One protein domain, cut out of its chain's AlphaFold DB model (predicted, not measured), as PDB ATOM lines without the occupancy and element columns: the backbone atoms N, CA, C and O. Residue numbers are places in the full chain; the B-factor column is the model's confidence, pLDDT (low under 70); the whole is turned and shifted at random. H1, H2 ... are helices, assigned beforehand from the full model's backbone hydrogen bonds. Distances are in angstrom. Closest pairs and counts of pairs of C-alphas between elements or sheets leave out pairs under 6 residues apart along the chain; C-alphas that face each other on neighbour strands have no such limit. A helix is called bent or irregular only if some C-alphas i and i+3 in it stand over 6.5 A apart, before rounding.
ATOM      1  N   ALA A  22      -2.625  37.195  61.348       96.19
ATOM      2  CA  ALA A  22      -3.215  37.127  60.006       96.19
ATOM      3  C   ALA A  22      -2.902  38.360  59.133       96.19
ATOM      4  O   ALA A  22      -2.776  38.235  57.920       96.19
ATOM      5  N   VAL A  23      -2.700  39.527  59.753       96.62
ATOM      6  CA  VAL A  23      -2.310  40.777  59.076       96.62
ATOM      7  C   VAL A  23      -0.974  40.652  58.326       96.62
ATOM      8  O   VAL A  23      -0.768  41.360  57.349       96.62
ATOM      9  N   VAL A  24      -0.085  39.742  58.736       96.50
ATOM     10  CA  VAL A  24       1.193  39.456  58.061       96.50
ATOM     11  C   VAL A  24       1.078  38.221  57.167       96.50
ATOM     12  O   VAL A  24       1.493  38.249  56.009       96.50
ATOM     13  N   THR A  25       0.477  37.143  57.674       95.75
ATOM     14  CA  THR A  25       0.417  35.856  56.965       95.75
ATOM     15  C   THR A  25      -0.439  35.927  55.699       95.75
ATOM     16  O   THR A  25      -0.071  35.358  54.673       95.75
ATOM     17  N   VAL A  26      -1.559  36.660  55.732       97.25
ATOM     18  CA  VAL A  26      -2.461  36.779  54.577       97.25
ATOM     19  C   VAL A  26      -1.782  37.494  53.401       97.25
ATOM     20  O   VAL A  26      -1.791  36.917  52.314       97.25
ATOM     21  N   PRO A  27      -1.130  38.667  53.562       97.00
ATOM     22  CA  PRO A  27      -0.348  39.270  52.482       97.00
ATOM     23  C   PRO A  27       0.729  38.350  51.900       97.00
ATOM     24  O   PRO A  27       0.869  38.287  50.683       97.00
ATOM     25  N   LEU A  28       1.459  37.598  52.732       96.75
ATOM     26  CA  LEU A  28       2.493  36.675  52.245       96.75
ATOM     27  C   LEU A  28       1.902  35.555  51.376       96.75
ATOM     28  O   LEU A  28       2.435  35.263  50.306       96.75
ATOM     29  N   ILE A  29       0.772  34.972  51.790       96.69
ATOM     30  CA  ILE A  29       0.052  33.968  50.990       96.69
ATOM     31  C   ILE A  29      -0.479  34.595  49.695       96.69
ATOM     32  O   ILE A  29      -0.326  34.015  48.618       96.69
ATOM     33  N   LEU A  30      -1.053  35.798  49.772       96.69
ATOM     34  CA  LEU A  30      -1.553  36.520  48.603       96.69
ATOM     35  C   LEU A  30      -0.448  36.890  47.608       96.69
ATOM     36  O   LEU A  30      -0.764  37.033  46.435       96.69
ATOM     37  N   LEU A  31       0.816  37.016  48.027       96.56
ATOM     38  CA  LEU A  31       1.969  37.199  47.131       96.56
ATOM     39  C   LEU A  31       2.474  35.876  46.525       96.56
ATOM     40  O   LEU A  31       2.976  35.854  45.397       96.56
ATOM     41  N   ALA A  32       2.313  34.755  47.232       97.06
ATOM     42  CA  ALA A  32       2.679  33.435  46.719       97.06
ATOM     43  C   ALA A  32       1.781  32.994  45.549       97.06
ATOM     44  O   ALA A  32       2.279  32.447  44.565       97.06
ATOM     45  N   ILE A  33       0.476  33.285  45.610       97.00
ATOM     46  CA  ILE A  33      -0.491  32.945  44.551       97.00
ATOM     47  C   ILE A  33      -0.092  33.520  43.172       97.00
ATOM     48  O   ILE A  33       0.071  32.731  42.239       97.00
ATOM     49  N   PRO A  34       0.113  34.843  42.992       94.75
ATOM     50  CA  PRO A  34       0.492  35.408  41.702       94.75
ATOM     51  C   PRO A  34       1.871  34.931  41.246       94.75
ATOM     52  O   PRO A  34       2.068  34.775  40.048       94.75
ATOM     53  N   SER A  35       2.795  34.616  42.161       95.38
ATOM     54  CA  SER A  35       4.095  34.031  41.798       95.38
ATOM     55  C   SER A  35       3.934  32.692  41.060       95.38
ATOM     56  O   SER A  35       4.584  32.462  40.042       95.38
ATOM     57  N   VAL A  36       3.017  31.832  41.523       94.69
ATOM     58  CA  VAL A  36       2.698  30.556  40.856       94.69
ATOM     59  C   VAL A  36       1.946  30.788  39.543       94.69
ATOM     60  O   VAL A  36       2.278  30.179  38.527       94.69
ATOM     61  N   VAL A  37       0.958  31.690  39.542       94.06
ATOM     62  CA  VAL A  37       0.144  31.992  38.350       94.06
ATOM     63  C   VAL A  37       0.998  32.576  37.223       94.06
ATOM     64  O   VAL A  37       0.899  32.119  36.089       94.06
ATOM     65  N   VAL A  38       1.873  33.540  37.519       91.81
ATOM     66  CA  VAL A  38       2.783  34.138  36.530       91.81
ATOM     67  C   VAL A  38       3.763  33.096  35.994       91.81
ATOM     68  O   VAL A  38       3.989  33.048  34.787       91.81
ATOM     69  N   GLY A  39       4.284  32.212  36.853       90.56
ATOM     70  CA  GLY A  39       5.118  31.090  36.413       90.56
ATOM     71  C   GLY A  39       4.398  30.169  35.421       90.56
ATOM     72  O   GLY A  39       4.994  29.738  34.435       90.56
ATOM     73  N   TYR A  40       3.104  29.918  35.631       91.00
ATOM     74  CA  TYR A  40       2.289  29.129  34.705       91.00
ATOM     75  C   TYR A  40       1.996  29.864  33.384       91.00
ATOM     76  O   TYR A  40       2.057  29.264  32.311       91.00
ATOM     77  N   LEU A  41       1.719  31.171  33.447       91.81
ATOM     78  CA  LEU A  41       1.374  32.015  32.294       91.81
ATOM     79  C   LEU A  41       2.587  32.548  31.511       91.81
ATOM     80  O   LEU A  41       2.413  33.332  30.572       91.81
ATOM     81  N   ILE A  42       3.806  32.124  31.863       89.62
ATOM     82  CA  ILE A  42       5.056  32.636  31.286       89.62
ATOM     83  C   ILE A  42       5.078  32.564  29.757       89.62
ATOM     84  O   ILE A  42       5.530  33.504  29.116       89.62
ATOM     85  N   GLY A  43       4.521  31.503  29.164       87.12
ATOM     86  CA  GLY A  43       4.487  31.332  27.711       87.12
ATOM     87  C   GLY A  43       3.729  32.453  27.007       87.12
ATOM     88  O   GLY A  43       4.287  33.149  26.167       87.12
ATOM     89  N   SER A  44       2.473  32.679  27.403       86.75
ATOM     90  CA  SER A  44       1.634  33.740  26.832       86.75
ATOM     91  C   SER A  44       2.137  35.148  27.145       86.75
ATOM     92  O   SER A  44       1.910  36.063  26.361       86.75
ATOM     93  N   MET A  45       2.789  35.330  28.297       88.25
ATOM     94  CA  MET A  45       3.253  36.640  28.747       88.25
ATOM     95  C   MET A  45       4.573  37.051  28.082       88.25
ATOM     96  O   MET A  45       4.723  38.210  27.720       88.25
ATOM     97  N   VAL A  46       5.519  36.118  27.936       87.62
ATOM     98  CA  VAL A  46       6.873  36.393  27.425       87.62
ATOM     99  C   VAL A  46       6.979  36.158  25.918       87.62
ATOM    100  O   VAL A  46       7.621  36.952  25.240       87.62
ATOM    101  N   PHE A  47       6.362  35.094  25.397       85.56
ATOM    102  CA  PHE A  47       6.467  34.704  23.982       85.56
ATOM    103  C   PHE A  47       5.204  35.014  23.163       85.56
ATOM    104  O   PHE A  47       5.171  34.745  21.967       85.56
ATOM    105  N   GLY A  48       4.150  35.539  23.798       84.44
ATOM    106  CA  GLY A  48       2.924  35.982  23.134       84.44
ATOM    107  C   GLY A  48       2.796  37.506  23.076       84.44
ATOM    108  O   GLY A  48       3.688  38.244  23.484       84.44
ATOM    109  N   ASP A  49       1.632  37.989  22.643       86.19
ATOM    110  CA  ASP A  49       1.381  39.422  22.420       86.19
ATOM    111  C   ASP A  49       1.002  40.211  23.690       86.19
ATOM    112  O   ASP A  49       0.513  41.338  23.600       86.19
ATOM    113  N   PHE A  50       1.198  39.651  24.891       87.50
ATOM    114  CA  PHE A  50       0.736  40.258  26.149       87.50
ATOM    115  C   PHE A  50       1.273  41.681  26.367       87.50
ATOM    116  O   PHE A  50       0.536  42.559  26.816       87.50
ATOM    117  N   PHE A  51       2.546  41.920  26.037       86.75
ATOM    118  CA  PHE A  51       3.164  43.243  26.142       86.75
ATOM    119  C   PHE A  51       3.011  44.097  24.876       86.75
ATOM    120  O   PHE A  51       3.300  45.293  24.929       86.75
ATOM    121  N   GLY A  52       2.547  43.530  23.757       84.88
ATOM    122  CA  GLY A  52       2.432  44.224  22.472       84.88
ATOM    123  C   GLY A  52       3.682  45.051  22.140       84.88
ATOM    124  O   GLY A  52       4.794  44.540  22.138       84.88
ATOM    125  N   ASN A  53       3.503  46.360  21.936       85.06
ATOM    126  CA  ASN A  53       4.595  47.296  21.627       85.06
ATOM    127  C   ASN A  53       5.249  47.950  22.863       85.06
ATOM    128  O   ASN A  53       6.014  48.902  22.715       85.06
ATOM    129  N   ALA A  54       4.927  47.510  24.083       87.25
ATOM    130  CA  ALA A  54       5.493  48.089  25.305       87.25
ATOM    131  C   ALA A  54       6.951  47.663  25.544       87.25
ATOM    132  O   ALA A  54       7.703  48.391  26.190       87.25
ATOM    133  N   ILE A  55       7.349  46.497  25.025       84.25
ATOM    134  CA  ILE A  55       8.716  45.978  25.088       84.25
ATOM    135  C   ILE A  55       9.222  45.845  23.654       84.25
ATOM    136  O   ILE A  55       8.664  45.090  22.867       84.25
ATOM    137  N   ILE A  56      10.274  46.590  23.318       83.06
ATOM    138  CA  ILE A  56      10.896  46.555  21.993       83.06
ATOM    139  C   ILE A  56      12.245  45.859  22.134       83.06
ATOM    140  O   ILE A  56      13.129  46.346  22.840       83.06
ATOM    141  N   VAL A  57      12.396  44.723  21.459       83.31
ATOM    142  CA  VAL A  57      13.664  43.997  21.371       83.31
ATOM    143  C   VAL A  57      14.328  44.375  20.053       83.31
ATOM    144  O   VAL A  57      13.714  44.311  18.990       83.31
ATOM    145  N   HIS A  58      15.580  44.826  20.111       85.19
ATOM    146  CA  HIS A  58      16.336  45.119  18.899       85.19
ATOM    147  C   HIS A  58      16.667  43.817  18.165       85.19
ATOM    148  O   HIS A  58      17.212  42.899  18.770       85.19
ATOM    149  N   ALA A  59      16.409  43.777  16.854       82.88
ATOM    150  CA  ALA A  59      16.597  42.586  16.018       82.88
ATOM    151  C   ALA A  59      18.023  42.002  16.068       82.88
ATOM    152  O   ALA A  59      18.208  40.803  15.911       82.88
ATOM    153  N   GLU A  60      19.035  42.835  16.325       85.56
ATOM    154  CA  GLU A  60      20.434  42.399  16.457       85.56
ATOM    155  C   GLU A  60      20.699  41.548  17.714       85.56
ATOM    156  O   GLU A  60      21.693  40.829  17.767       85.56
ATOM    157  N   HIS A  61      19.822  41.613  18.721       84.06
ATOM    158  CA  HIS A  61      19.986  40.951  20.019       84.06
ATOM    159  C   HIS A  61      18.703  40.237  20.464       84.06
ATOM    160  O   HIS A  61      18.428  40.141  21.663       84.06
ATOM    161  N   ASP A  62      17.900  39.751  19.513       85.00
ATOM    162  CA  ASP A  62      16.619  39.109  19.811       85.00
ATOM    163  C   ASP A  62      16.784  37.655  20.275       85.00
ATOM    164  O   ASP A  62      16.449  36.682  19.599       85.00
ATOM    165  N   VAL A  63      17.336  37.515  21.480       84.62
ATOM    166  CA  VAL A  63      17.474  36.230  22.176       84.62
ATOM    167  C   VAL A  63      16.097  35.647  22.516       84.62
ATOM    168  O   VAL A  63      15.954  34.432  22.619       84.62
ATOM    169  N   LEU A  64      15.071  36.492  22.675       84.06
ATOM    170  CA  LEU A  64      13.722  36.050  23.023       84.06
ATOM    171  C   LEU A  64      13.057  35.303  21.868       84.06
ATOM    172  O   LEU A  64      12.467  34.254  22.117       84.06
ATOM    173  N   ALA A  65      13.207  35.781  20.630       84.12
ATOM    174  CA  ALA A  65      12.721  35.074  19.448       84.12
ATOM    175  C   ALA A  65      13.348  33.678  19.321       84.12
ATOM    176  O   ALA A  65      12.635  32.707  19.088       84.12
ATOM    177  N   HIS A  66      14.655  33.551  19.562       84.38
ATOM    178  CA  HIS A  66      15.328  32.253  19.487       84.38
ATOM    179  C   HIS A  66      14.872  31.285  20.589       84.38
ATOM    180  O   HIS A  66      14.618  30.112  20.331       84.38
ATOM    181  N   VAL A  67      14.689  31.772  21.819       84.69
ATOM    182  CA  VAL A  67      14.154  30.949  22.919       84.69
ATOM    183  C   VAL A  67      12.686  30.569  22.677       84.69
ATOM    184  O   VAL A  67      12.257  29.493  23.098       84.69
ATOM    185  N   ALA A  68      11.912  31.411  21.984       85.62
ATOM    186  CA  ALA A  68      10.526  31.113  21.632       85.62
ATOM    187  C   ALA A  68      10.407  29.914  20.673       85.62
ATOM    188  O   ALA A  68       9.448  29.152  20.787       85.62
ATOM    189  N   GLU A  69      11.379  29.704  19.777       85.19
ATOM    190  CA  GLU A  69      11.402  28.556  18.854       85.19
ATOM    191  C   GLU A  69      11.479  27.213  19.597       85.19
ATOM    192  O   GLU A  69      10.848  26.237  19.189       85.19
ATOM    193  N   GLU A  70      12.205  27.175  20.716       83.69
ATOM    194  CA  GLU A  70      12.372  25.981  21.557       83.69
ATOM    195  C   GLU A  70      11.297  25.861  22.656       83.69
ATOM    196  O   GLU A  70      11.258  24.887  23.421       83.69
ATOM    197  N   TYR A  71      10.392  26.839  22.760       87.00
ATOM    198  CA  TYR A  71       9.321  26.817  23.744       87.00
ATOM    199  C   TYR A  71       8.149  25.950  23.267       87.00
ATOM    200  O   TYR A  71       7.337  26.337  22.428       87.00
ATOM    201  N   HIS A  72       7.997  24.772  23.872       86.81
ATOM    202  CA  HIS A  72       6.926  23.818  23.543       86.81
ATOM    203  C   HIS A  72       5.903  23.640  24.675       86.81
ATOM    204  O   HIS A  72       5.296  22.581  24.840       86.81
TER     205      HIS A  72
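Overview. This is residues 22 to 72 of the 203 residues of an uncharacterized protein of Gammaproteobacteria bacterium (UniProt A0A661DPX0). One long straight helix, H1, sticks out as an arm from a small, loose head in which three short helices, H2, H3 and H4, are strung along a winding chain, with no two helices touching. The arm makes most of the length, and in the head the link from H3 to H4 swings out as an open loop; residues 49 to 56, of which 49 to 54 belong to H3, and residues 58 to 63 stand free. The printed part has 51 residues, with four named helices in the order H1, H2, H3, H4 and no named strand; the class is all helix. The whole is extended, with a radius of gyration of the C-alphas of 15.6 A and spans of 49 by 24 by 16 A.

Along the chain. H1, residues 22 to 40, runs 27.1 A from C-alpha 22 at (-3.215, 37.127, 60.006) to C-alpha 40 at (2.289, 29.129, 34.705). It is neither bent nor irregular, but only just: C-alphas 23 and 26 are 6.0 A apart. H2 is residues 42 to 46, 5.7 A long. H3, residues 49 to 54, is 10.0 A long and irregular, with C-alphas 50 and 53 9.2 A apart. H4, residues 63 to 69, is 10.3 A long and ends with C-alpha 69 at (11.402, 28.556, 18.854).

Arrangement. H1 and H2 meet only through their link, the single residue Leu 41. H1 is apart from H3 and from H4. H2 and H3 are close but not clearly touching; their closest C-alphas, those of Ser 44 and Phe 50, are 6.6 A apart. H2 and H4 are only just apart, at 8.1 A between their closest C-alphas, and H3 and H4 are apart. Every O i to N i+4 pair is within hydrogen-bond range in H2 and H4, against 13 of 15 in H1 and 0 of 2 in H3, where 2 of 3 O i to N i+3 pairs are within range.

Size, cuts and confidence. The two C-alphas farthest apart, those of Ala 22 and Glu 60, are 49.8 A apart. The printed part has no cut. The links H1 to H2 and H2 to H3 are tight, and H3 to H4, with 8 residues between them, is short. The mean pLDDT of the printed part is 89.3, and no printed residue is under 70.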